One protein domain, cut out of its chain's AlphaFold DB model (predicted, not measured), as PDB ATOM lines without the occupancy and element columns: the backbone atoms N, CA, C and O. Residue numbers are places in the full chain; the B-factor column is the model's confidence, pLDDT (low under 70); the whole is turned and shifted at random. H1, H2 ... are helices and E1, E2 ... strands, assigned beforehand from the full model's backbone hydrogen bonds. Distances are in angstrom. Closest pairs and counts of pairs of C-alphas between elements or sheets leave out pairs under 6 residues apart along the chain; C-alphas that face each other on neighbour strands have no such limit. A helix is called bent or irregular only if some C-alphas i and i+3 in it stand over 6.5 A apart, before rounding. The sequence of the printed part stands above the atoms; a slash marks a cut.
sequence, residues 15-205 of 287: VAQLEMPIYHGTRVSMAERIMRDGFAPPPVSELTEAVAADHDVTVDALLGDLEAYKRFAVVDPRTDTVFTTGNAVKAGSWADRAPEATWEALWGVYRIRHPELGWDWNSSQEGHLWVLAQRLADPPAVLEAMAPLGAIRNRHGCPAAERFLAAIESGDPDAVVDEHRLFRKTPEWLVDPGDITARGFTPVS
ATOM      1  N   VAL A  15      29.525  58.511 -10.743       94.06
ATOM      2  CA  VAL A  15      29.773  57.237 -10.047       94.06
ATOM      3  C   VAL A  15      29.058  56.086 -10.752       94.06
ATOM      4  O   VAL A  15      29.661  55.036 -10.953       94.06
ATOM      5  N   ALA A  16      27.806  56.275 -11.171       95.94
ATOM      6  CA  ALA A  16      27.037  55.245 -11.861       95.94
ATOM      7  C   ALA A  16      27.665  54.818 -13.197       95.94
ATOM      8  O   ALA A  16      27.554  53.649 -13.559       95.94
ATOM      9  N   GLN A  17      28.342  55.732 -13.898       95.75
ATOM     10  CA  GLN A  17      29.029  55.474 -15.170       95.75
ATOM     11  C   GLN A  17      30.448  54.906 -15.012       95.75
ATOM     12  O   GLN A  17      31.089  54.601 -16.017       95.75
ATOM     13  N   LEU A  18      30.972  54.766 -13.787       95.19
ATOM     14  CA  LEU A  18      32.287  54.158 -13.584       95.19
ATOM     15  C   LEU A  18      32.246  52.680 -13.976       95.19
ATOM     16  O   LEU A  18      31.548  51.875 -13.360       95.19
ATOM     17  N   GLU A  19      33.037  52.338 -14.986       96.19
ATOM     18  CA  GLU A  19      33.219  50.972 -15.463       96.19
ATOM     19  C   GLU A  19      34.034  50.157 -14.457       96.19
ATOM     20  O   GLU A  19      35.168  50.511 -14.119       96.19
ATOM     21  N   MET A  20      33.477  49.029 -14.019       96.12
ATOM     22  CA  MET A  20      34.126  48.112 -13.089       96.12
ATOM     23  C   MET A  20      34.396  46.757 -13.734       96.12
ATOM     24  O   MET A  20      33.518  46.226 -14.418       96.12
ATOM     25  N   PRO A  21      35.576  46.157 -13.481       96.50
ATOM     26  CA  PRO A  21      35.847  44.801 -13.917       96.50
ATOM     27  C   PRO A  21      34.968  43.819 -13.145       96.50
ATOM     28  O   PRO A  21      34.948  43.794 -11.907       96.50
ATOM     29  N   ILE A  22      34.272  42.982 -13.899       97.00
ATOM     30  CA  ILE A  22      33.435  41.891 -13.421       97.00
ATOM     31  C   ILE A  22      33.858  40.591 -14.098       97.00
ATOM     32  O   ILE A  22      34.359  40.575 -15.222       97.00
ATOM     33  N   TYR A  23      33.657  39.483 -13.396       96.56
ATOM     34  CA  TYR A  23      34.065  38.162 -13.847       96.56
ATOM     35  C   TYR A  23      32.883  37.204 -13.822       96.56
ATOM     36  O   TYR A  23      32.139  37.151 -12.839       96.56
ATOM     37  N   HIS A  24      32.744  36.422 -14.886       94.56
ATOM     38  CA  HIS A  24      31.711  35.403 -15.037       94.56
ATOM     39  C   HIS A  24      32.366  34.036 -15.268       94.56
ATOM     40  O   HIS A  24      33.259  33.897 -16.101       94.56
ATOM     41  N   GLY A  25      31.951  33.033 -14.492       94.31
ATOM     42  CA  GLY A  25      32.423  31.661 -14.670       94.31
ATOM     43  C   GLY A  25      31.576  30.958 -15.717       94.31
ATOM     44  O   GLY A  25      30.357  30.935 -15.593       94.31
ATOM     45  N   THR A  26      32.214  30.394 -16.733       94.12
ATOM     46  CA  THR A  26      31.552  29.732 -17.858       94.12
ATOM     47  C   THR A  26      32.436  28.616 -18.423       94.12
ATOM     48  O   THR A  26      33.303  28.097 -17.722       94.12
ATOM     49  N   ARG A  27      32.205  28.220 -19.671       94.69
ATOM     50  CA  ARG A  27      32.996  27.253 -20.441       94.69
ATOM     51  C   ARG A  27      33.662  27.946 -21.627       94.69
ATOM     52  O   ARG A  27      33.180  29.001 -22.036       94.69
ATOM     53  N   VAL A  28      34.747  27.392 -22.166       95.00
ATOM     54  CA  VAL A  28      35.483  28.003 -23.291       95.00
ATOM     55  C   VAL A  28      34.562  28.279 -24.477       95.00
ATOM     56  O   VAL A  28      34.480  29.426 -24.911       95.00
ATOM     57  N   SER A  29      33.788  27.290 -24.921       93.19
ATOM     58  CA  SER A  29      32.884  27.442 -26.072       93.19
ATOM     59  C   SER A  29      31.860  28.575 -25.880       93.19
ATOM     60  O   SER A  29      31.546  29.340 -26.797       93.19
ATOM     61  N   MET A  30      31.356  28.726 -24.653       92.50
ATOM     62  CA  MET A  30      30.403  29.772 -24.295       92.50
ATOM     63  C   MET A  30      31.086  31.132 -24.154       92.50
ATOM     64  O   MET A  30      30.522  32.139 -24.573       92.50
ATOM     65  N   ALA A  31      32.298  31.179 -23.604       94.75
ATOM     66  CA  ALA A  31      33.087  32.401 -23.531       94.75
ATOM     67  C   ALA A  31      33.382  32.940 -24.938       94.75
ATOM     68  O   ALA A  31      33.162  34.119 -25.191       94.75
ATOM     69  N   GLU A  32      33.781  32.078 -25.874       94.88
ATOM     70  CA  GLU A  32      33.985  32.430 -27.284       94.88
ATOM     71  C   GLU A  32      32.711  32.967 -27.937       94.88
ATOM     72  O   GLU A  32      32.742  33.986 -28.632       94.88
ATOM     73  N   ARG A  33      31.570  32.313 -27.688       93.31
ATOM     74  CA  ARG A  33      30.271  32.794 -28.166       93.31
ATOM     75  C   ARG A  33      29.938  34.169 -27.591       93.31
ATOM     76  O   ARG A  33      29.539  35.045 -28.349       93.31
ATOM     77  N   ILE A  34      30.150  34.387 -26.293       94.00
ATOM     78  CA  ILE A  34      29.899  35.684 -25.648       94.00
ATOM     79  C   ILE A  34      30.831  36.769 -26.200       94.00
ATOM     80  O   ILE A  34      30.387  37.888 -26.442       94.00
ATOM     81  N   MET A  35      32.104  36.447 -26.447       94.75
ATOM     82  CA  MET A  35      33.054  37.379 -27.059       94.75
ATOM     83  C   MET A  35      32.627  37.804 -28.468       94.75
ATOM     84  O   MET A  35      32.877  38.941 -28.861       94.75
ATOM     85  N   ARG A  36      31.993  36.902 -29.225       93.62
ATOM     86  CA  ARG A  36      31.544  37.155 -30.599       93.62
ATOM     87  C   ARG A  36      30.202  37.880 -30.665       93.62
ATOM     88  O   ARG A  36      30.058  38.841 -31.414       93.62
ATOM     89  N   ASP A  37      29.233  37.393 -29.897       91.81
ATOM     90  CA  ASP A  37      27.811  37.687 -30.085       91.81
ATOM     91  C   ASP A  37      27.215  38.503 -28.918       91.81
ATOM     92  O   ASP A  37      26.058  38.918 -28.973       91.81
ATOM     93  N   GLY A  38      27.999  38.752 -27.863       91.19
ATOM     94  CA  GLY A  38      27.529  39.329 -26.605       91.19
ATOM     95  C   GLY A  38      26.878  38.293 -25.683       91.19
ATOM     96  O   GLY A  38      26.782  37.102 -25.991       91.19
ATOM     97  N   PHE A  39      26.433  38.735 -24.506       88.69
ATOM     98  CA  PHE A  39      25.758  37.853 -23.554       88.69
ATOM     99  C   PHE A  39      24.353  37.490 -24.050       88.69
ATOM    100  O   PHE A  39      23.410  38.266 -23.927       88.69
ATOM    101  N   ALA A  40      24.220  36.277 -24.579       83.00
ATOM    102  CA  ALA A  40      22.953  35.685 -24.990       83.00
ATOM    103  C   ALA A  40      22.925  34.207 -24.557       83.00
ATOM    104  O   ALA A  40      23.264  33.329 -25.361       83.00
ATOM    105  N   PRO A  41      22.613  33.914 -23.277       74.88
ATOM    106  CA  PRO A  41      22.589  32.540 -22.795       74.88
ATOM    107  C   PRO A  41      21.522  31.736 -23.556       74.88
ATOM    108  O   PRO A  41      20.422  32.247 -23.781       74.88
ATOM    109  N   PRO A  42      21.814  30.486 -23.959       80.88
ATOM    110  CA  PRO A  42      20.796  29.616 -24.529       80.88
ATOM    111  C   PRO A  42      19.647  29.397 -23.534       80.88
ATOM    112  O   PRO A  42      19.898  29.341 -22.324       80.88
ATOM    113  N   PRO A  43      18.404  29.220 -24.010       84.06
ATOM    114  CA  PRO A  43      17.300  28.784 -23.168       84.06
ATOM    115  C   PRO A  43      17.652  27.514 -22.384       84.06
ATOM    116  O   PRO A  43      18.242  26.574 -22.918       84.06
ATOM    117  N   VAL A  44      17.239  27.452 -21.116       85.06
ATOM    118  CA  VAL A  44      17.482  26.287 -20.243       85.06
ATOM    119  C   VAL A  44      16.897  24.997 -20.829       85.06
ATOM    120  O   VAL A  44      17.504  23.931 -20.693       85.06
ATOM    121  N   SER A  45      15.757  25.088 -21.519       87.00
ATOM    122  CA  SER A  45      15.148  23.958 -22.229       87.00
ATOM    123  C   SER A  45      16.074  23.397 -23.306       87.00
ATOM    124  O   SER A  45      16.307  22.196 -23.314       87.00
ATOM    125  N   GLU A  46      16.686  24.252 -24.134       89.56
ATOM    126  CA  GLU A  46      17.619  23.815 -25.184       89.56
ATOM    127  C   GLU A  46      18.846  23.114 -24.586       89.56
ATOM    128  O   GLU A  46      19.277  22.077 -25.088       89.56
ATOM    129  N   LEU A  47      19.382  23.631 -23.473       90.38
ATOM    130  CA  LEU A  47      20.506  23.001 -22.769       90.38
ATOM    131  C   LEU A  47      20.136  21.621 -22.209       90.38
ATOM    132  O   LEU A  47      20.952  20.703 -22.239       90.38
ATOM    133  N   THR A  48      18.916  21.476 -21.694       91.12
ATOM    134  CA  THR A  48      18.426  20.220 -21.108       91.12
ATOM    135  C   THR A  48      18.114  19.188 -22.195       91.12
ATOM    136  O   THR A  48      18.473  18.021 -22.055       91.12
ATOM    137  N   GLU A  49      17.500  19.617 -23.299       93.12
ATOM    138  CA  GLU A  49      17.204  18.783 -24.468       93.12
ATOM    139  C   GLU A  49      18.480  18.253 -25.131       93.12
ATOM    140  O   GLU A  49      18.538  17.071 -25.472       93.12
ATOM    141  N   ALA A  50      19.517  19.088 -25.256       93.88
ATOM    142  CA  ALA A  50      20.811  18.669 -25.792       93.88
ATOM    143  C   ALA A  50      21.442  17.551 -24.945       93.88
ATOM    144  O   ALA A  50      21.800  16.502 -25.475       93.88
ATOM    145  N   VAL A  51      21.489  17.719 -23.617       96.31
ATOM    146  CA  VAL A  51      22.029  16.694 -22.703       96.31
ATOM    147  C   VAL A  51      21.207  15.403 -22.758       96.31
ATOM    148  O   VAL A  51      21.771  14.308 -22.749       96.31
ATOM    149  N   ALA A  52      19.879  15.505 -22.826       96.00
ATOM    150  CA  ALA A  52      19.001  14.345 -22.952       96.00
ATOM    151  C   ALA A  52      19.305  13.544 -24.234       96.00
ATOM    152  O   ALA A  52      19.464  12.322 -24.179       96.00
ATOM    153  N   ALA A  53      19.453  14.243 -25.365       96.31
ATOM    154  CA  ALA A  53      19.773  13.646 -26.657       96.31
ATOM    155  C   ALA A  53      21.158  12.977 -26.672       96.31
ATOM    156  O   ALA A  53      21.271  11.830 -27.108       96.31
ATOM    157  N   ASP A  54      22.185  13.644 -26.139       96.44
ATOM    158  CA  ASP A  54      23.567  13.141 -26.120       96.44
ATOM    159  C   ASP A  54      23.737  11.876 -25.261       96.44
ATOM    160  O   ASP A  54      24.673  11.094 -25.455       96.44
ATOM    161  N   HIS A  55      22.823  11.648 -24.316       96.56
ATOM    162  CA  HIS A  55      22.890  10.534 -23.377       96.56
ATOM    163  C   HIS A  55      21.748   9.520 -23.502       96.56
ATOM    164  O   HIS A  55      21.612   8.669 -22.620       96.56
ATOM    165  N   ASP A  56      20.967   9.558 -24.582       94.69
ATOM    166  CA  ASP A  56      19.877   8.601 -24.835       94.69
ATOM    167  C   ASP A  56      18.893   8.494 -23.647       94.69
ATOM    168  O   ASP A  56      18.495   7.414 -23.205       94.69
ATOM    169  N   VAL A  57      18.537   9.647 -23.074       96.81
ATOM    170  CA  VAL A  57      17.524   9.783 -22.019       96.81
ATOM    171  C   VAL A  57      16.387  10.639 -22.562       96.81
ATOM    172  O   VAL A  57      16.609  11.642 -23.230       96.81
ATOM    173  N   THR A  58      15.138  10.272 -22.281       96.81
ATOM    174  CA  THR A  58      13.995  11.094 -22.706       96.81
ATOM    175  C   THR A  58      13.959  12.415 -21.939       96.81
ATOM    176  O   THR A  58      14.168  12.415 -20.724       96.81
ATOM    177  N   VAL A  59      13.593  13.509 -22.612       95.19
ATOM    178  CA  VAL A  59      13.437  14.837 -21.989       95.19
ATOM    179  C   VAL A  59      12.471  14.784 -20.800       95.19
ATOM    180  O   VAL A  59      12.793  15.308 -19.741       95.19
ATOM    181  N   ASP A  60      11.351  14.064 -20.924       95.62
ATOM    182  CA  ASP A  60      10.367  13.909 -19.843       95.62
ATOM    183  C   ASP A  60      10.961  13.255 -18.585       95.62
ATOM    184  O   ASP A  60      10.715  13.711 -17.470       95.62
ATOM    185  N   ALA A  61      11.769  12.200 -18.746       95.94
ATOM    186  CA  ALA A  61      12.437  11.552 -17.615       95.94
ATOM    187  C   ALA A  61      13.445  12.491 -16.944       95.94
ATOM    188  O   ALA A  61      13.521  12.535 -15.716       95.94
ATOM    189  N   LEU A  62      14.192  13.256 -17.745       95.50
ATOM    190  CA  LEU A  62      15.168  14.206 -17.232       95.50
ATOM    191  C   LEU A  62      14.492  15.351 -16.473       95.50
ATOM    192  O   LEU A  62      14.881  15.641 -15.347       95.50
ATOM    193  N   LEU A  63      13.442  15.951 -17.036       93.12
ATOM    194  CA  LEU A  63      12.659  16.986 -16.358       93.12
ATOM    195  C   LEU A  63      12.020  16.457 -15.069       93.12
ATOM    196  O   LEU A  63      12.112  17.117 -14.035       93.12
ATOM    197  N   GLY A  64      11.457  15.244 -15.098       93.81
ATOM    198  CA  GLY A  64      10.891  14.605 -13.910       93.81
ATOM    199  C   GLY A  64      11.918  14.398 -12.790       93.81
ATOM    200  O   GLY A  64      11.603  14.615 -11.618       93.81
ATOM    201  N   ASP A  65      13.159  14.036 -13.128       94.62
ATOM    202  CA  ASP A  65      14.255  13.950 -12.157       94.62
ATOM    203  C   ASP A  65      14.641  15.341 -11.613       94.62
ATOM    204  O   ASP A  65      14.691  15.544 -10.395       94.62
ATOM    205  N   LEU A  66      14.840  16.330 -12.490       92.88
ATOM    206  CA  LEU A  66      15.186  17.696 -12.086       92.88
ATOM    207  C   LEU A  66      14.124  18.305 -11.146       92.88
ATOM    208  O   LEU A  66      14.475  18.939 -10.143       92.88
ATOM    209  N   GLU A  67      12.839  18.061 -11.417       92.38
ATOM    210  CA  GLU A  67      11.711  18.449 -10.562       92.38
ATOM    211  C   GLU A  67      11.735  17.737  -9.208       92.38
ATOM    212  O   GLU A  67      11.660  18.392  -8.160       92.38
ATOM    213  N   ALA A  68      11.879  16.407  -9.208       91.06
ATOM    214  CA  ALA A  68      11.884  15.595  -7.992       91.06
ATOM    215  C   ALA A  68      12.952  16.069  -6.996       91.06
ATOM    216  O   ALA A  68      12.697  16.130  -5.788       91.06
ATOM    217  N   TYR A  69      14.116  16.483  -7.506       88.88
ATOM    218  CA  TYR A  69      15.237  16.957  -6.700       88.88
ATOM    219  C   TYR A  69      15.328  18.482  -6.572       88.88
ATOM    220  O   TYR A  69      16.305  18.967  -5.992       88.88
ATOM    221  N   LYS A  70      14.335  19.247  -7.047       86.44
ATOM    222  CA  LYS A  70      14.267  20.723  -6.945       86.44
ATOM    223  C   LYS A  70      15.516  21.425  -7.494       86.44
ATOM    224  O   LYS A  70      16.127  22.247  -6.808       86.44
ATOM    225  N   ARG A  71      15.945  21.020  -8.687       87.38
ATOM    226  CA  ARG A  71      17.145  21.532  -9.364       87.38
ATOM    227  C   ARG A  71      16.924  22.943  -9.915       87.38
ATOM    228  O   ARG A  71      15.811  23.264 -10.337       87.38
ATOM    229  N   PHE A  72      17.971  23.774  -9.881       75.50
ATOM    230  CA  PHE A  72      17.961  25.183 -10.304       75.50
ATOM    231  C   PHE A  72      17.321  25.366 -11.681       75.50
ATOM    232  O   PHE A  72      16.459  26.231 -11.834       75.50
ATOM    233  N   ALA A  73      17.669  24.498 -12.635       73.88
ATOM    234  CA  ALA A  73      17.171  24.514 -14.009       73.88
ATOM    235  C   ALA A  73      15.634  24.537 -14.125       73.88
ATOM    236  O   ALA A  73      15.107  24.971 -15.145       73.88
ATOM    237  N   VAL A  74      14.913  24.085 -13.093       75.06
ATOM    238  CA  VAL A  74      13.443  24.052 -13.070       75.06
ATOM    239  C   VAL A  74      12.845  25.010 -12.033       75.06
ATOM    240  O   VAL A  74      11.705  25.444 -12.182       75.06
ATOM    241  N   VAL A  75      13.584  25.357 -10.972       71.50
ATOM    242  CA  VAL A  75      13.042  26.160  -9.858       71.50
ATOM    243  C   VAL A  75      13.355  27.653  -9.937       71.50
ATOM    244  O   VAL A  75      12.698  28.420  -9.230       71.50
ATOM    245  N   ASP A  76      14.336  28.086 -10.736       66.69
ATOM    246  CA  ASP A  76      14.713  29.501 -10.806       66.69
ATOM    247  C   ASP A  76      14.011  30.244 -11.962       66.69
ATOM    248  O   ASP A  76      14.255  29.943 -13.130       66.69
ATOM    249  N   PRO A  77      13.153  31.240 -11.670       56.69
ATOM    250  CA  PRO A  77      12.462  32.025 -12.692       56.69
ATOM    251  C   PRO A  77      13.330  33.129 -13.327       56.69
ATOM    252  O   PRO A  77      12.853  33.827 -14.224       56.69
ATOM    253  N   ARG A  78      14.561  33.363 -12.846       60.84
ATOM    254  CA  ARG A  78      15.410  34.491 -13.264       60.84
ATOM    255  C   ARG A  78      16.118  34.177 -14.576       60.84
ATOM    256  O   ARG A  78      17.189  33.581 -14.594       60.84
ATOM    257  N   THR A  79      15.514  34.613 -15.673       60.91
ATOM    258  CA  THR A  79      15.998  34.354 -17.038       60.91
ATOM    259  C   THR A  79      16.811  35.504 -17.639       60.91
ATOM    260  O   THR A  79      17.542  35.278 -18.599       60.91
ATOM    261  N   ASP A  80      16.774  36.698 -17.033       73.69
ATOM    262  CA  ASP A  80      17.221  37.930 -17.704       73.69
ATOM    263  C   ASP A  80      18.491  38.580 -17.122       73.69
ATOM    264  O   ASP A  80      18.887  39.648 -17.573       73.69
ATOM    265  N   THR A  81      19.160  37.965 -16.137       85.19
ATOM    266  CA  THR A  81      20.356  38.553 -15.492       85.19
ATOM    267  C   THR A  81      21.551  37.610 -15.494       85.19
ATOM    268  O   THR A  81      21.407  36.412 -15.254       85.19
ATOM    269  N   VAL A  82      22.751  38.165 -15.655       88.50
ATOM    270  CA  VAL A  82      24.020  37.435 -15.576       88.50
ATOM    271  C   VAL A  82      24.600  37.531 -14.168       88.50
ATOM    272  O   VAL A  82      24.786  38.625 -13.629       88.50
ATOM    273  N   PHE A  83      24.952  36.383 -13.589       89.94
ATOM    274  CA  PHE A  83      25.710  36.317 -12.342       89.94
ATOM    275  C   PHE A  83      27.191  36.599 -12.584       89.94
ATOM    276  O   PHE A  83      27.857  35.909 -13.360       89.94
ATOM    277  N   THR A  84      27.720  37.594 -11.881       93.38
ATOM    278  CA  THR A  84      29.121  38.012 -11.939       93.38
ATOM    279  C   THR A  84      29.697  38.204 -10.537       93.38
ATOM    280  O   THR A  84      28.989  38.193  -9.531       93.38
ATOM    281  N   THR A  85      31.011  38.372 -10.443       94.50
ATOM    282  CA  THR A  85      31.715  38.724  -9.203       94.50
ATOM    283  C   THR A  85      32.878  39.665  -9.511       94.50
ATOM    284  O   THR A  85      33.432  39.620 -10.604       94.50
ATOM    285  N   GLY A  86      33.312  40.486  -8.552       94.25
ATOM    286  CA  GLY A  86      34.525  41.310  -8.689       94.25
ATOM    287  C   GLY A  86      35.842  40.531  -8.512       94.25
ATOM    288  O   GLY A  86      36.901  41.131  -8.316       94.25
ATOM    289  N   ASN A  87      35.802  39.192  -8.492       93.56
ATOM    290  CA  ASN A  87      36.959  38.341  -8.222       93.56
ATOM    291  C   ASN A  87      37.061  37.148  -9.186       93.56
ATOM    292  O   ASN A  87      36.317  36.176  -9.064       93.56
ATOM    293  N   ALA A  88      38.063  37.176 -10.068       93.38
ATOM    294  CA  ALA A  88      38.345  36.117 -11.038       93.38
ATOM    295  C   ALA A  88      38.515  34.720 -10.411       93.38
ATOM    296  O   ALA A  88      38.019  33.733 -10.947       93.38
ATOM    297  N   VAL A  89      39.156  34.610  -9.240       91.50
ATOM    298  CA  VAL A  89      39.353  33.315  -8.558       91.50
ATOM    299  C   VAL A  89      38.020  32.743  -8.076       91.50
ATOM    300  O   VAL A  89      37.791  31.531  -8.155       91.50
ATOM    301  N   LYS A  90      37.118  33.619  -7.612       90.81
ATOM    302  CA  LYS A  90      35.758  33.227  -7.237       90.81
ATOM    303  C   LYS A  90      34.957  32.843  -8.476       90.81
ATOM    304  O   LYS A  90      34.291  31.809  -8.447       90.81
ATOM    305  N   ALA A  91      35.109  33.590  -9.569       92.50
ATOM    306  CA  ALA A  91      34.502  33.248 -10.844       92.50
ATOM    307  C   ALA A  91      34.992  31.898 -11.396       92.50
ATOM    308  O   ALA A  91      34.232  31.171 -12.016       92.50
ATOM    309  N   GLY A  92      36.231  31.496 -11.119       91.88
ATOM    310  CA  GLY A  92      36.701  30.151 -11.456       91.88
ATOM    311  C   GLY A  92      36.054  29.047 -10.608       91.88
ATOM    312  O   GLY A  92      35.997  27.905 -11.041       91.88
ATOM    313  N   SER A  93      35.556  29.354  -9.402       88.31
ATOM    314  CA  SER A  93      35.045  28.341  -8.453       88.31
ATOM    315  C   SER A  93      33.692  27.744  -8.814       88.31
ATOM    316  O   SER A  93      33.394  26.624  -8.410       88.31
ATOM    317  N   TRP A  94      32.891  28.466  -9.590       87.38
ATOM    318  CA  TRP A  94      31.618  27.980 -10.124       87.38
ATOM    319  C   TRP A  94      31.674  27.688 -11.633       87.38
ATOM    320  O   TRP A  94      30.700  27.180 -12.179       87.38
ATOM    321  N   ALA A  95      32.801  27.955 -12.312       92.38
ATOM    322  CA  ALA A  95      32.936  27.758 -13.759       92.38
ATOM    323  C   ALA A  95      32.771  26.275 -14.136       92.38
ATOM    324  O   ALA A  95      32.139  25.947 -15.136       92.38
ATOM    325  N   ASP A  96      33.212  25.369 -13.257       87.31
ATOM    326  CA  ASP A  96      32.978  23.927 -13.388       87.31
ATOM    327  C   ASP A  96      31.502  23.538 -13.428       87.31
ATOM    328  O   ASP A  96      31.157  22.501 -13.993       87.31
ATOM    329  N   ARG A  97      30.621  24.355 -12.852       88.75
ATOM    330  CA  ARG A  97      29.177  24.116 -12.852       88.75
ATOM    331  C   ARG A  97      28.487  24.840 -13.997       88.75
ATOM    332  O   ARG A  97      27.487  24.338 -14.475       88.75
ATOM    333  N   ALA A  98      29.039  25.929 -14.516       88.88
ATOM    334  CA  ALA A  98      28.441  26.691 -15.609       88.88
ATOM    335  C   ALA A  98      28.515  25.960 -16.970       88.88
ATOM    336  O   ALA A  98      29.535  25.325 -17.237       88.88
ATOM    337  N   PRO A  99      27.489  26.033 -17.844       88.69
ATOM    338  CA  PRO A  99      26.118  26.432 -17.521       88.69
ATOM    339  C   PRO A  99      25.494  25.466 -16.503       88.69
ATOM    340  O   PRO A  99      25.551  24.250 -16.692       88.69
ATOM    341  N   GLU A 100      24.904  26.008 -15.432       88.94
ATOM    342  CA  GLU A 100      24.383  25.211 -14.307       88.94
ATOM    343  C   GLU A 100      23.302  24.225 -14.755       88.94
ATOM    344  O   GLU A 100      23.318  23.073 -14.331       88.94
ATOM    345  N   ALA A 101      22.456  24.628 -15.706       89.62
ATOM    346  CA  ALA A 101      21.453  23.756 -16.307       89.62
ATOM    347  C   ALA A 101      22.060  22.495 -16.941       89.62
ATOM    348  O   ALA A 101      21.589  21.392 -16.681       89.62
ATOM    349  N   THR A 102      23.142  22.630 -17.716       92.69
ATOM    350  CA  THR A 102      23.847  21.479 -18.305       92.69
ATOM    351  C   THR A 102      24.448  20.594 -17.213       92.69
ATOM    352  O   THR A 102      24.351  19.373 -17.282       92.69
ATOM    353  N   TRP A 103      25.052  21.187 -16.179       94.12
ATOM    354  CA  TRP A 103      25.636  20.426 -15.070       94.12
ATOM    355  C   TRP A 103      24.587  19.635 -14.280       94.12
ATOM    356  O   TRP A 103      24.799  18.461 -13.981       94.12
ATOM    357  N   GLU A 104      23.449  20.251 -13.965       93.81
ATOM    358  CA  GLU A 104      22.348  19.578 -13.274       93.81
ATOM    359  C   GLU A 104      21.689  18.510 -14.150       93.81
ATOM    360  O   GLU A 104      21.355  17.440 -13.638       93.81
ATOM    361  N   ALA A 105      21.550  18.767 -15.454       95.25
ATOM    362  CA  ALA A 105      21.045  17.804 -16.426       95.25
ATOM    363  C   ALA A 105      21.947  16.561 -16.511       95.25
ATOM    364  O   ALA A 105      21.449  15.440 -16.461       95.25
ATOM    365  N   LEU A 106      23.273  16.734 -16.544       96.56
ATOM    366  CA  LEU A 106      24.226  15.618 -16.498       96.56
ATOM    367  C   LEU A 106      24.076  14.803 -15.207       96.56
ATOM    368  O   LEU A 106      24.027  13.574 -15.239       96.56
ATOM    369  N   TRP A 107      23.920  15.473 -14.066       96.56
ATOM    370  CA  TRP A 107      23.606  14.787 -12.812       96.56
ATOM    371  C   TRP A 107      22.265  14.049 -12.845       96.56
ATOM    372  O   TRP A 107      22.159  12.973 -12.259       96.56
ATOM    373  N   GLY A 108      21.254  14.600 -13.520       96.12
ATOM    374  CA  GLY A 108      19.970  13.933 -13.735       96.12
ATOM    375  C   GLY A 108      20.110  12.666 -14.575       96.12
ATOM    376  O   GLY A 108      19.624  11.613 -14.175       96.12
ATOM    377  N   VAL A 109      20.870  12.720 -15.675       97.31
ATOM    378  CA  VAL A 109      21.215  11.533 -16.479       97.31
ATOM    379  C   VAL A 109      21.882  10.463 -15.616       97.31
ATOM    380  O   VAL A 109      21.496   9.294 -15.675       97.31
ATOM    381  N   TYR A 110      22.860  10.851 -14.792       96.88
ATOM    382  CA  TYR A 110      23.548   9.914 -13.906       96.88
ATOM    383  C   TYR A 110      22.580   9.300 -12.881       96.88
ATOM    384  O   TYR A 110      22.498   8.081 -12.777       96.88
ATOM    385  N   ARG A 111      21.750  10.100 -12.198       96.25
ATOM    386  CA  ARG A 111      20.736   9.590 -11.249       96.25
ATOM    387  C   ARG A 111      19.707   8.661 -11.888       96.25
ATOM    388  O   ARG A 111      19.331   7.673 -11.268       96.25
ATOM    389  N   ILE A 112      19.267   8.936 -13.113       96.56
ATOM    390  CA  ILE A 112      18.314   8.072 -13.829       96.56
ATOM    391  C   ILE A 112      18.903   6.670 -14.048       96.56
ATOM    392  O   ILE A 112      18.183   5.676 -13.976       96.56
ATOM    393  N   ARG A 113      20.216   6.584 -14.284       95.69
ATOM    394  CA  ARG A 113      20.948   5.316 -14.439       95.69
ATOM    395  C   ARG A 113      21.333   4.677 -13.099       95.69
ATOM    396  O   ARG A 113      21.532   3.467 -13.056       95.69
ATOM    397  N   HIS A 114      21.380   5.478 -12.035       95.25
ATOM    398  CA  HIS A 114      21.790   5.114 -10.675       95.25
ATOM    399  C   HIS A 114      20.732   5.540  -9.636       95.25
ATOM    400  O   HIS A 114      20.993   6.399  -8.780       95.25
ATOM    401  N   PRO A 115      19.501   4.995  -9.709       93.62
ATOM    402  CA  PRO A 115      18.382   5.447  -8.881       93.62
ATOM    403  C   PRO A 115      18.600   5.221  -7.377       93.62
ATOM    404  O   PRO A 115      17.954   5.876  -6.559       93.62
ATOM    405  N   GLU A 116      19.515   4.329  -6.993       94.25
ATOM    406  CA  GLU A 116      19.915   4.071  -5.609       94.25
ATOM    407  C   GLU A 116      20.535   5.285  -4.908       94.25
ATOM    408  O   GLU A 116      20.501   5.351  -3.681       94.25
ATOM    409  N   LEU A 117      21.072   6.249  -5.665       91.94
ATOM    410  CA  LEU A 117      21.675   7.456  -5.101       91.94
ATOM    411  C   LEU A 117      20.644   8.383  -4.458       91.94
ATOM    412  O   LEU A 117      20.949   9.053  -3.473       91.94
ATOM    413  N   GLY A 118      19.430   8.439  -5.008       89.19
ATOM    414  CA  GLY A 118      18.358   9.272  -4.475       89.19
ATOM    415  C   GLY A 118      18.792  10.721  -4.189       89.19
ATOM    416  O   GLY A 118      19.414  11.396  -5.010       89.19
ATOM    417  N   TRP A 119      18.479  11.191  -2.977       88.62
ATOM    418  CA  TRP A 119      18.849  12.526  -2.481       88.62
ATOM    419  C   TRP A 119      20.333  12.678  -2.129       88.62
ATOM    420  O   TRP A 119      20.807  13.809  -2.027       88.62
ATOM    421  N   ASP A 120      21.064  11.571  -2.000       89.69
ATOM    422  CA  ASP A 120      22.481  11.544  -1.629       89.69
ATOM    423  C   ASP A 120      23.405  11.619  -2.856       89.69
ATOM    424  O   ASP A 120      24.619  11.450  -2.744       89.69
ATOM    425  N   TRP A 121      22.854  11.912  -4.040       87.06
ATOM    426  CA  TRP A 121      23.591  11.968  -5.306       87.06
ATOM    427  C   TRP A 121      24.870  12.808  -5.232       87.06
ATOM    428  O   TRP A 121      25.898  12.406  -5.768       87.06
ATOM    429  N   ASN A 122      24.846  13.937  -4.518       84.50
ATOM    430  CA  ASN A 122      25.991  14.843  -4.422       84.50
ATOM    431  C   ASN A 122      27.137  14.300  -3.552       84.50
ATOM    432  O   ASN A 122      28.187  14.938  -3.477       84.50
ATOM    433  N   SER A 123      26.941  13.154  -2.901       91.44
ATOM    434  CA  SER A 123      27.968  12.436  -2.146       91.44
ATOM    435  C   SER A 123      28.686  11.381  -2.997       91.44
ATOM    436  O   SER A 123      29.689  10.824  -2.553       91.44
ATOM    437  N   SER A 124      28.208  11.104  -4.218       96.06
ATOM    438  CA  SER A 124      28.827  10.127  -5.120       96.06
ATOM    439  C   SER A 124      30.054  10.711  -5.822       96.06
ATOM    440  O   SER A 124      29.930  11.527  -6.735       96.06
ATOM    441  N   GLN A 125      31.248  10.259  -5.429       97.00
ATOM    442  CA  GLN A 125      32.499  10.653  -6.091       97.00
ATOM    443  C   GLN A 125      32.616  10.090  -7.509       97.00
ATOM    444  O   GLN A 125      33.156  10.749  -8.395       97.00
ATOM    445  N   GLU A 126      32.032   8.915  -7.748       97.31
ATOM    446  CA  GLU A 126      31.887   8.366  -9.093       97.31
ATOM    447  C   GLU A 126      31.028   9.283  -9.972       97.31
ATOM    448  O   GLU A 126      31.432   9.612 -11.085       97.31
ATOM    449  N   GLY A 127      29.900   9.775  -9.452       97.06
ATOM    450  CA  GLY A 127      29.048  10.724 -10.166       97.06
ATOM    451  C   GLY A 127      29.738  12.063 -10.432       97.06
ATOM    452  O   GLY A 127      29.641  12.588 -11.541       97.06
ATOM    453  N   HIS A 128      30.503  12.591  -9.466       96.69
ATOM    454  CA  HIS A 128      31.318  13.797  -9.680       96.69
ATOM    455  C   HIS A 128      32.342  13.598 -10.797       96.69
ATOM    456  O   HIS A 128      32.447  14.455 -11.677       96.69
ATOM    457  N   LEU A 129      33.051  12.463 -10.809       97.81
ATOM    458  CA  LEU A 129      33.983  12.140 -11.886       97.81
ATOM    459  C   LEU A 129      33.262  11.966 -13.228       97.81
ATOM    460  O   LEU A 129      33.739  12.487 -14.233       97.81
ATOM    461  N   TRP A 130      32.118  11.276 -13.254       97.75
ATOM    462  CA  TRP A 130      31.336  11.067 -14.471       97.75
ATOM    463  C   TRP A 130      30.911  12.400 -15.091       97.75
ATOM    464  O   TRP A 130      31.198  12.645 -16.261       97.75
ATOM    465  N   VAL A 131      30.317  13.300 -14.297       96.50
ATOM    466  CA  VAL A 131      29.893  14.632 -14.760       96.50
ATOM    467  C   VAL A 131      31.084  15.480 -15.199       96.50
ATOM    468  O   VAL A 131      30.992  16.173 -16.210       96.50
ATOM    469  N   LEU A 132      32.206  15.438 -14.474       95.81
ATOM    470  CA  LEU A 132      33.427  16.138 -14.875       95.81
ATOM    471  C   LEU A 132      33.919  15.626 -16.236       95.81
ATOM    472  O   LEU A 132      34.192  16.432 -17.126       95.81
ATOM    473  N   ALA A 133      33.971  14.304 -16.419       96.25
ATOM    474  CA  ALA A 133      34.485  13.660 -17.622       96.25
ATOM    475  C   ALA A 133      33.684  14.016 -18.884       96.25
ATOM    476  O   ALA A 133      34.296  14.328 -19.906       96.25
ATOM    477  N   GLN A 134      32.345  14.065 -18.806       95.56
ATOM    478  CA  GLN A 134      31.490  14.450 -19.946       95.56
ATOM    479  C   GLN A 134      31.768  15.870 -20.464       95.56
ATOM    480  O   GLN A 134      31.352  16.234 -21.559       95.56
ATOM    481  N   ARG A 135      32.462  16.698 -19.677       93.81
ATOM    482  CA  ARG A 135      32.647  18.127 -19.947       93.81
ATOM    483  C   ARG A 135      34.102  18.510 -20.192       93.81
ATOM    484  O   ARG A 135      34.399  19.696 -20.275       93.81
ATOM    485  N   LEU A 136      35.016  17.544 -20.274       92.94
ATOM    486  CA  LEU A 136      36.448  17.820 -20.441       92.94
ATOM    487  C   LEU A 136      36.806  18.401 -21.810       92.94
ATOM    488  O   LEU A 136      37.769  19.152 -21.904       92.94
ATOM    489  N   ALA A 137      36.031  18.073 -22.847       91.12
ATOM    490  CA  ALA A 137      36.234  18.618 -24.189       91.12
ATOM    491  C   ALA A 137      35.959  20.133 -24.271       91.12
ATOM    492  O   ALA A 137      36.454  20.792 -25.176       91.12
ATOM    493  N   ASP A 138      35.197  20.678 -23.319       92.75
ATOM    494  CA  ASP A 138      34.905  22.106 -23.203       92.75
ATOM    495  C   ASP A 138      35.287  22.585 -21.790       92.75
ATOM    496  O   ASP A 138      34.462  22.558 -20.866       92.75
ATOM    497  N   PRO A 139      36.563  22.940 -21.561       93.19
ATOM    498  CA  PRO A 139      37.063  23.233 -20.226       93.19
ATOM    499  C   PRO A 139      36.403  24.486 -19.625       93.19
ATOM    500  O   PRO A 139      35.879  25.343 -20.346       93.19
ATOM    501  N   PRO A 140      36.394  24.616 -18.288       95.88
ATOM    502  CA  PRO A 140      35.869  25.808 -17.637       95.88
ATOM    503  C   PRO A 140      36.720  27.036 -17.991       95.88
ATOM    504  O   PRO A 140      37.929  26.953 -18.203       95.88
ATOM    505  N   ALA A 141      36.088  28.202 -18.028       96.44
ATOM    506  CA  ALA A 141      36.717  29.474 -18.346       96.44
ATOM    507  C   ALA A 141      36.192  30.587 -17.438       96.44
ATOM    508  O   ALA A 141      35.050  30.562 -16.973       96.44
ATOM    509  N   VAL A 142      37.030  31.592 -17.207       96.94
ATOM    510  CA  VAL A 142      36.631  32.843 -16.564       96.94
ATOM    511  C   VAL A 142      36.629  33.934 -17.617       96.94
ATOM    512  O   VAL A 142      37.676  34.274 -18.163       96.94
ATOM    513  N   LEU A 143      35.446  34.471 -17.889       96.44
ATOM    514  CA  LEU A 143      35.247  35.628 -18.747       96.44
ATOM    515  C   LEU A 143      35.462  36.901 -17.922       96.44
ATOM    516  O   LEU A 143      34.850  37.073 -16.866       96.44
ATOM    517  N   GLU A 144      36.328  37.781 -18.409       97.44
ATOM    518  CA  GLU A 144      36.521  39.142 -17.926       97.44
ATOM    519  C   GLU A 144      35.653  40.092 -18.754       97.44
ATOM    520  O   GLU A 144      35.676  40.086 -19.989       97.44
ATOM    521  N   ALA A 145      34.880  40.921 -18.065       97.06
ATOM    522  CA  ALA A 145      34.019  41.915 -18.672       97.06
ATOM    523  C   ALA A 145      34.023  43.209 -17.853       97.06
ATOM    524  O   ALA A 145      34.509  43.254 -16.725       97.06
ATOM    525  N   MET A 146      33.468  44.267 -18.432       97.62
ATOM    526  CA  MET A 146      33.222  45.534 -17.756       97.62
ATOM    527  C   MET A 146      31.723  45.808 -17.722       97.62
ATOM    528  O   MET A 146      31.017  45.460 -18.671       97.62
ATOM    529  N   ALA A 147      31.258  46.421 -16.640       97.19
ATOM    530  CA  ALA A 147      29.921  46.987 -16.555       97.19
ATOM    531  C   ALA A 147      29.952  48.283 -15.728       97.19
ATOM    532  O   ALA A 147      30.776  48.400 -14.808       97.19
ATOM    533  N   PRO A 148      29.049  49.236 -16.000       97.38
ATOM    534  CA  PRO A 148      28.941  50.451 -15.208       97.38
ATOM    535  C   PRO A 148      28.416  50.124 -13.804       97.38
ATOM    536  O   PRO A 148      27.497  49.317 -13.643       97.38
ATOM    537  N   LEU A 149      28.953  50.777 -12.767       96.00
ATOM    538  CA  LEU A 149      28.538  50.580 -11.368       96.00
ATOM    539  C   LEU A 149      27.021  50.698 -11.152       96.00
ATOM    540  O   LEU A 149      26.482  50.065 -10.241       96.00
ATOM    541  N   GLY A 150      26.332  51.514 -11.957       96.19
ATOM    542  CA  GLY A 150      24.877  51.679 -11.902       96.19
ATOM    543  C   GLY A 150      24.084  50.458 -12.383       96.19
ATOM    544  O   GLY A 150      22.965  50.245 -11.916       96.19
ATOM    545  N   ALA A 151      24.656  49.637 -13.268       95.75
ATOM    546  CA  ALA A 151      24.028  48.415 -13.778       95.75
ATOM    547  C   ALA A 151      24.278  47.196 -12.878       95.75
ATOM    548  O   ALA A 151      23.527  46.223 -12.916       95.75
ATOM    549  N   ILE A 152      25.313  47.244 -12.034       96.38
ATOM    550  CA  ILE A 152      25.701  46.126 -11.175       96.38
ATOM    551  C   ILE A 152      24.874  46.135  -9.889       96.38
ATOM    552  O   ILE A 152      24.968  47.067  -9.092       96.38
ATOM    553  N   ARG A 153      24.090  45.083  -9.642       94.50
ATOM    554  CA  ARG A 153      23.159  45.001  -8.504       94.50
ATOM    555  C   ARG A 153      23.441  43.801  -7.627       94.50
ATOM    556  O   ARG A 153      23.794  42.730  -8.108       94.50
ATOM    557  N   ASN A 154      23.275  43.941  -6.319       90.25
ATOM    558  CA  ASN A 154      23.295  42.764  -5.452       90.25
ATOM    559  C   ASN A 154      21.991  41.954  -5.613       90.25
ATOM    560  O   ASN A 154      21.024  42.408  -6.225       90.25
ATOM    561  N   ARG A 155      21.913  40.776  -4.984       83.69
ATOM    562  CA  ARG A 155      20.704  39.922  -4.989       83.69
ATOM    563  C   ARG A 155      19.418  40.582  -4.459       83.69
ATOM    564  O   ARG A 155      18.341  40.018  -4.610       83.69
ATOM    565  N   HIS A 156      19.530  41.722  -3.777       85.25
ATOM    566  CA  HIS A 156      18.407  42.494  -3.242       85.25
ATOM    567  C   HIS A 156      18.024  43.674  -4.153       85.25
ATOM    568  O   HIS A 156      17.151  44.456  -3.792       85.25
ATOM    569  N   GLY A 157      18.670  43.811  -5.316       85.44
ATOM    570  CA  GLY A 157      18.399  44.856  -6.301       85.44
ATOM    571  C   GLY A 157      19.082  46.198  -6.028       85.44
ATOM    572  O   GLY A 157      18.850  47.131  -6.787       85.44
ATOM    573  N   CYS A 158      19.919  46.313  -4.990       89.31
ATOM    574  CA  CYS A 158      20.634  47.556  -4.683       89.31
ATOM    575  C   CYS A 158      21.847  47.725  -5.624       89.31
ATOM    576  O   CYS A 158      22.697  46.820  -5.653       89.31
ATOM    577  N   PRO A 159      21.935  48.840  -6.379       92.88
ATOM    578  CA  PRO A 159      23.070  49.145  -7.246       92.88
ATOM    579  C   PRO A 159      24.379  49.333  -6.471       92.88
ATOM    580  O   PRO A 159      24.413  49.954  -5.408       92.88
ATOM    581  N   ALA A 160      25.489  48.858  -7.033       94.25
ATOM    582  CA  ALA A 160      26.820  49.077  -6.479       94.25
ATOM    583  C   ALA A 160      27.169  50.576  -6.445       94.25
ATOM    584  O   ALA A 160      27.767  51.038  -5.474       94.25
ATOM    585  N   ALA A 161      26.722  51.348  -7.443       96.19
ATOM    586  CA  ALA A 161      26.899  52.801  -7.490       96.19
ATOM    587  C   ALA A 161      26.420  53.522  -6.220       96.19
ATOM    588  O   ALA A 161      27.118  54.406  -5.735       96.19
ATOM    589  N   GLU A 162      25.281  53.125  -5.639       94.62
ATOM    590  CA  GLU A 162      24.755  53.750  -4.414       94.62
ATOM    591  C   GLU A 162      25.691  53.537  -3.218       94.62
ATOM    592  O   GLU A 162      25.893  54.438  -2.404       94.62
ATOM    593  N   ARG A 163      26.315  52.357  -3.133       93.62
ATOM    594  CA  ARG A 163      27.259  52.023  -2.061       93.62
ATOM    595  C   ARG A 163      28.558  52.813  -2.191       93.62
ATOM    596  O   ARG A 163      29.052  53.348  -1.202       93.62
ATOM    597  N   PHE A 164      29.080  52.925  -3.413       94.81
ATOM    598  CA  PHE A 164      30.263  53.738  -3.694       94.81
ATOM    599  C   PHE A 164      29.996  55.230  -3.481       94.81
ATOM    600  O   PHE A 164      30.835  55.911  -2.896       94.81
ATOM    601  N   LEU A 165      28.827  55.731  -3.890       95.12
ATOM    602  CA  LEU A 165      28.429  57.117  -3.657       95.12
ATOM    603  C   LEU A 165      28.376  57.426  -2.157       95.12
ATOM    604  O   LEU A 165      29.005  58.387  -1.722       95.12
ATOM    605  N   ALA A 166      27.727  56.577  -1.353       93.94
ATOM    606  CA  ALA A 166      27.670  56.748   0.100       93.94
ATOM    607  C   ALA A 166      29.064  56.733   0.757       93.94
ATOM    608  O   ALA A 166      29.325  57.500   1.684       93.94
ATOM    609  N   ALA A 167      29.980  55.891   0.264       94.25
ATOM    610  CA  ALA A 167      31.364  55.867   0.732       94.25
ATOM    611  C   ALA A 167      32.110  57.168   0.385       94.25
ATOM    612  O   ALA A 167      32.797  57.722   1.241       94.25
ATOM    613  N   ILE A 168      31.932  57.701  -0.828       93.81
ATOM    614  CA  ILE A 168      32.525  58.978  -1.259       93.81
ATOM    615  C   ILE A 168      31.963  60.150  -0.439       93.81
ATOM    616  O   ILE A 168      32.725  60.979   0.059       93.81
ATOM    617  N   GLU A 169      30.644  60.204  -0.251       94.50
ATOM    618  CA  GLU A 169      29.956  61.264   0.500       94.50
ATOM    619  C   GLU A 169      30.313  61.279   1.991       94.50
ATOM    620  O   GLU A 169      30.214  62.322   2.638       94.50
ATOM    621  N   SER A 170      30.783  60.152   2.536       94.06
ATOM    622  CA  SER A 170      31.281  60.082   3.915       94.06
ATOM    623  C   SER A 170      32.541  60.929   4.143       94.06
ATOM    624  O   SER A 170      32.822  61.320   5.276       94.06
ATOM    625  N   GLY A 171      33.299  61.219   3.077       90.88
ATOM    626  CA  GLY A 171      34.579  61.924   3.141       90.88
ATOM    627  C   GLY A 171      35.731  61.107   3.738       90.88
ATOM    628  O   GLY A 171      36.831  61.645   3.865       90.88
ATOM    629  N   ASP A 172      35.503  59.838   4.091       93.44
ATOM    630  CA  ASP A 172      36.516  58.912   4.599       93.44
ATOM    631  C   ASP A 172      37.166  58.127   3.439       93.44
ATOM    632  O   ASP A 172      36.491  57.327   2.781       93.44
ATOM    633  N   PRO A 173      38.472  58.314   3.163       88.88
ATOM    634  CA  PRO A 173      39.173  57.550   2.131       88.88
ATOM    635  C   PRO A 173      39.129  56.033   2.359       88.88
ATOM    636  O   PRO A 173      39.097  55.276   1.383       88.88
ATOM    637  N   ASP A 174      39.096  55.584   3.617       95.00
ATOM    638  CA  ASP A 174      39.076  54.158   3.948       95.00
ATOM    639  C   ASP A 174      37.725  53.522   3.581       95.00
ATOM    640  O   ASP A 174      37.688  52.366   3.154       95.00
ATOM    641  N   ALA A 175      36.627  54.289   3.612       94.31
ATOM    642  CA  ALA A 175      35.300  53.803   3.232       94.31
ATOM    643  C   ALA A 175      35.236  53.365   1.758       94.31
ATOM    644  O   ALA A 175      34.626  52.343   1.435       94.31
ATOM    645  N   VAL A 176      35.897  54.096   0.851       92.38
ATOM    646  CA  VAL A 176      35.947  53.741  -0.580       92.38
ATOM    647  C   VAL A 176      36.794  52.485  -0.803       92.38
ATOM    648  O   VAL A 176      36.424  51.608  -1.589       92.38
ATOM    649  N   VAL A 177      37.919  52.364  -0.091       93.50
ATOM    650  CA  VAL A 177      38.785  51.174  -0.144       93.50
ATOM    651  C   VAL A 177      38.043  49.940   0.370       93.50
ATOM    652  O   VAL A 177      38.104  48.872  -0.253       93.50
ATOM    653  N   ASP A 178      37.314  50.081   1.473       94.19
ATOM    654  CA  ASP A 178      36.510  49.008   2.045       94.19
ATOM    655  C   ASP A 178      35.351  48.612   1.131       94.19
ATOM    656  O   ASP A 178      35.127  47.415   0.934       94.19
ATOM    657  N   GLU A 179      34.670  49.564   0.490       93.88
ATOM    658  CA  GLU A 179      33.615  49.243  -0.472       93.88
ATOM    659  C   GLU A 179      34.180  48.513  -1.698       93.88
ATOM    660  O   GLU A 179      33.643  47.484  -2.104       93.88
ATOM    661  N   HIS A 180      35.341  48.925  -2.214       92.50
ATOM    662  CA  HIS A 180      36.017  48.191  -3.286       92.50
ATOM    663  C   HIS A 180      36.406  46.764  -2.857       92.50
ATOM    664  O   HIS A 180      36.286  45.799  -3.620       92.50
ATOM    665  N   ARG A 181      36.841  46.580  -1.605       91.31
ATOM    666  CA  ARG A 181      37.119  45.254  -1.037       91.31
ATOM    667  C   ARG A 181      35.843  44.420  -0.898       91.31
ATOM    668  O   ARG A 181      35.884  43.219  -1.172       91.31
ATOM    669  N   LEU A 182      34.730  45.019  -0.478       90.38
ATOM    670  CA  LEU A 182      33.430  44.359  -0.357       90.38
ATOM    671  C   LEU A 182      32.866  43.975  -1.722       90.38
ATOM    672  O   LEU A 182      32.386  42.852  -1.871       90.38
ATOM    673  N   PHE A 183      32.994  44.843  -2.724       92.50
ATOM    674  CA  PHE A 183      32.627  44.558  -4.106       92.50
ATOM    675  C   PHE A 183      33.297  43.276  -4.611       92.50
ATOM    676  O   PHE A 183      32.618  42.362  -5.082       92.50
ATOM    677  N   ARG A 184      34.614  43.149  -4.402       90.75
ATOM    678  CA  ARG A 184      35.393  41.962  -4.796       90.75
ATOM    679  C   ARG A 184      35.090  40.711  -3.970       90.75
ATOM    680  O   ARG A 184      35.295  39.602  -4.450       90.75
ATOM    681  N   LYS A 185      34.662  40.863  -2.715       85.50
ATOM    682  CA  LYS A 185      34.318  39.733  -1.833       85.50
ATOM    683  C   LYS A 185      32.875  39.268  -1.973       85.50
ATOM    684  O   LYS A 185      32.559  38.163  -1.544       85.50
ATOM    685  N   THR A 186      32.001  40.116  -2.502       86.00
ATOM    686  CA  THR A 186      30.593  39.775  -2.678       86.00
ATOM    687  C   THR A 186      30.512  38.627  -3.689       86.00
ATOM    688  O   THR A 186      31.060  38.744  -4.790       86.00
ATOM    689  N   PRO A 187      29.902  37.492  -3.304       76.31
ATOM    690  CA  PRO A 187      29.959  36.282  -4.113       76.31
ATOM    691  C   PRO A 187      29.188  36.434  -5.422       76.31
ATOM    692  O   PRO A 187      29.576  35.832  -6.414       76.31
ATOM    693  N   GLU A 188      28.127  37.244  -5.417       86.44
ATOM    694  CA  GLU A 188      27.167  37.336  -6.510       86.44
ATOM    695  C   GLU A 188      26.704  38.779  -6.708       86.44
ATOM    696  O   GLU A 188      26.079  39.384  -5.831       86.44
ATOM    697  N   TRP A 189      26.995  39.294  -7.895       93.62
ATOM    698  CA  TRP A 189      26.407  40.484  -8.483       93.62
ATOM    699  C   TRP A 189      25.573  40.080  -9.699       93.62
ATOM    700  O   TRP A 189      25.896  39.117 -10.392       93.62
ATOM    701  N   LEU A 190      24.501  40.814  -9.947       93.25
ATOM    702  CA  LEU A 190      23.580  40.640 -11.060       93.25
ATOM    703  C   LEU A 190      23.743  41.826 -12.003       93.25
ATOM    704  O   LEU A 190      23.771  42.970 -11.543       93.25
ATOM    705  N   VAL A 191      23.852  41.547 -13.295       93.56
ATOM    706  CA  VAL A 191      23.952  42.568 -14.342       93.56
ATOM    707  C   VAL A 191      23.069  42.151 -15.509       93.56
ATOM    708  O   VAL A 191      23.040  40.968 -15.864       93.56
ATOM    709  N   ASP A 192      22.353  43.101 -16.098       92.19
ATOM    710  CA  ASP A 192      21.595  42.848 -17.318       92.19
ATOM    711  C   ASP A 192      22.577  42.586 -18.479       92.19
ATOM    712  O   ASP A 192      23.550  43.329 -18.631       92.19
ATOM    713  N   PRO A 193      22.362  41.555 -19.322       91.56
ATOM    714  CA  PRO A 193      23.278  41.196 -20.407       91.56
ATOM    715  C   PRO A 193      23.677  42.359 -21.327       91.56
ATOM    716  O   PRO A 193      24.816  42.416 -21.789       91.56
ATOM    717  N   GLY A 194      22.749  43.290 -21.583       91.88
ATOM    718  CA  GLY A 194      22.962  44.453 -22.449       91.88
ATOM    719  C   GLY A 194      23.899  45.519 -21.873       91.88
ATOM    720  O   GLY A 194      24.416  46.331 -22.635       91.88
ATOM    721  N   ASP A 195      24.152  45.488 -20.563       94.25
ATOM    722  CA  ASP A 195      25.041  46.427 -19.869       94.25
ATOM    723  C   ASP A 195      26.463  45.867 -19.686       94.25
ATOM    724  O   ASP A 195      27.307  46.493 -19.043       94.25
ATOM    725  N   ILE A 196      26.749  44.679 -20.233       95.06
ATOM    726  CA  ILE A 196      28.040  44.009 -20.078       95.06
ATOM    727  C   ILE A 196      28.863  44.117 -21.358       95.06
ATOM    728  O   ILE A 196      28.456  43.676 -22.431       95.06
ATOM    729  N   THR A 197      30.093  44.606 -21.221       95.38
ATOM    730  CA  THR A 197      31.087  44.609 -22.298       95.38
ATOM    731  C   THR A 197      32.160  43.556 -22.033       95.38
ATOM    732  O   THR A 197      33.037  43.761 -21.190       95.38
ATOM    733  N   ALA A 198      32.126  42.439 -22.761       95.81
ATOM    734  CA  ALA A 198      33.153  41.399 -22.674       95.81
ATOM    735  C   ALA A 198      34.533  41.920 -23.134       95.81
ATOM    736  O   ALA A 198      34.630  42.692 -24.090       95.81
ATOM    737  N   ARG A 199      35.606  41.528 -22.434       96.50
ATOM    738  CA  ARG A 199      36.988  41.988 -22.691       96.50
ATOM    739  C   ARG A 199      37.943  40.863 -23.064       96.50
ATOM    740  O   ARG A 199      38.875  41.094 -23.827       96.50
ATOM    741  N   GLY A 200      37.704  39.664 -22.555       96.88
ATOM    742  CA  GLY A 200      38.499  38.478 -22.842       96.88
ATOM    743  C   GLY A 200      38.110  37.343 -21.911       96.88
ATOM    744  O   GLY A 200      37.299  37.527 -21.005       96.88
ATOM    745  N   PHE A 201      38.689  36.166 -22.106       97.25
ATOM    746  CA  PHE A 201      38.527  35.065 -21.167       97.25
ATOM    747  C   PHE A 201      39.817  34.272 -21.028       97.25
ATOM    748  O   PHE A 201      40.662  34.260 -21.921       97.25
ATOM    749  N   THR A 202      39.922  33.577 -19.903       96.44
ATOM    750  CA  THR A 202      41.034  32.682 -19.605       96.44
ATOM    751  C   THR A 202      40.467  31.311 -19.248       96.44
ATOM    752  O   THR A 202      39.665  31.227 -18.309       96.44
ATOM    753  N   PRO A 203      40.853  30.234 -19.956       94.88
ATOM    754  CA  PRO A 203      40.580  28.876 -19.508       94.88
ATOM    755  C   PRO A 203      41.154  28.651 -18.105       94.88
ATOM    756  O   PRO A 203      42.253  29.105 -17.788       94.88
ATOM    757  N   VAL A 204      40.414  27.950 -17.255       93.62
ATOM    758  CA  VAL A 204      40.854  27.570 -15.910       93.62
ATOM    759  C   VAL A 204      40.819  26.053 -15.771       93.62
ATOM    760  O   VAL A 204      40.178  25.360 -16.555       93.62
ATOM    761  N   SER A 205      41.533  25.509 -14.791       92.38
ATOM    762  CA  SER A 205      41.493  24.069 -14.539       92.38
ATOM    763  C   SER A 205      40.177  23.667 -13.881       92.38
ATOM    764  O   SER A 205      39.689  24.369 -12.989       92.38
TER     765      SER A 205
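What this domain is: This is residues 15 to 205 of the 287 residues of an uncharacterized protein of Mycobacteroides abscessus subsp. abscessus (UniProt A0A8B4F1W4). A strongly twisted sheet of three strands, E1 E3 E5, stands between a cluster of crossed helices round H6 at one end of the long axis and a helical hairpin, H9 and H10, at the other, where residues 169 to 174 stick out. H1 covers one face of this sheet and H5 the other, and a small two-stranded sheet, E2 and E4, lies beside E1. The printed part has 191 residues with ten named helices and five named strands, in the order E1 H1 H2 H3 H4 E2 H5 H6 H7 H8 E3 H9 H10 E4 E5; the class is mixed and both sheets are antiparallel. The whole is compact, with a radius of gyration of the C-alphas of 18.6 A, yet elongated, spanning 61 by 34 by 28 A.

Where its parts are: The sheet has E1, residues 19 to 27, 24.2 A, from C-alpha 19 at (33.219, 50.972, -15.463); E3, residues 140 to 148, 25.7 A; and E5, residues 197 to 203, 18.6 A, ending at C-alpha 203 (40.580, 28.876, -19.508). E2 is residues 82 to 84 and E4 189 to 191. H1 is residues 28 to 37, H5 88 to 95, H2 44 to 54, H3 59 to 68, H4 72 to 75, H7 115 to 123 and H8 125 to 133. H6, residues 100 to 113, measures 20.2 A; H9 is residues 160 to 169, and H10, residues 173 to 185, measures 18.9 A. H7 is irregular, with C-alphas 116 and 119 9.1 A apart.

How they stand to each other: Inner strand E3 pairs with E1, N 22 to O 145 at 2.8 A, and with E5, N 144 to O 200 at 2.8 A. Three layers, helices on both faces of a sheet, are made by H1, over E3 at a height of 8.4 A, and H5, at 6.8 A on the opposite face. E2 and E4 pair by N 82 to O 191, 2.8 A. The hub H6 touches H2, Leu 47 to Thr 102 at 5.8 A between C-alphas, at a steep tilt of 40 degrees; H3, Asp 65 to Gly 108 at 5.9 A, about perpendicular; H8, Leu 106 to Val 131 at 6.0 A; and H4, with residues 100 to 104 alone. H6 and H7 only just touch, with 3 pairs of C-alphas within 8 A, only at the corner. The hairpin H9 and H10 has a shallow tilt of 16 degrees, opposite ways, its closest C-alphas those of Ala 167 and Ala 175, 5.1 A. H10 only grazes the sheet with residues 180 to 184. Every O i to N i+4 pair is within hydrogen-bond range in H1, H2, H3, H6, H8, H9 and H10, against 2 of 4 in H5 and 1 of 5 in H7, which has 3 of 6 O i to N i+3 pairs in range; H4, with 4 residues, is too short for any O i to N i+4 pair.

The domain as a whole: The C-alphas farthest apart are those of Asp 56 and Gly 171, 62.0 A. The printed part has no cut. The link from E3 to H9 is long, with 11 residues. Mean pLDDT of the printed part is 91.8; residues 76 to 79 are under 70.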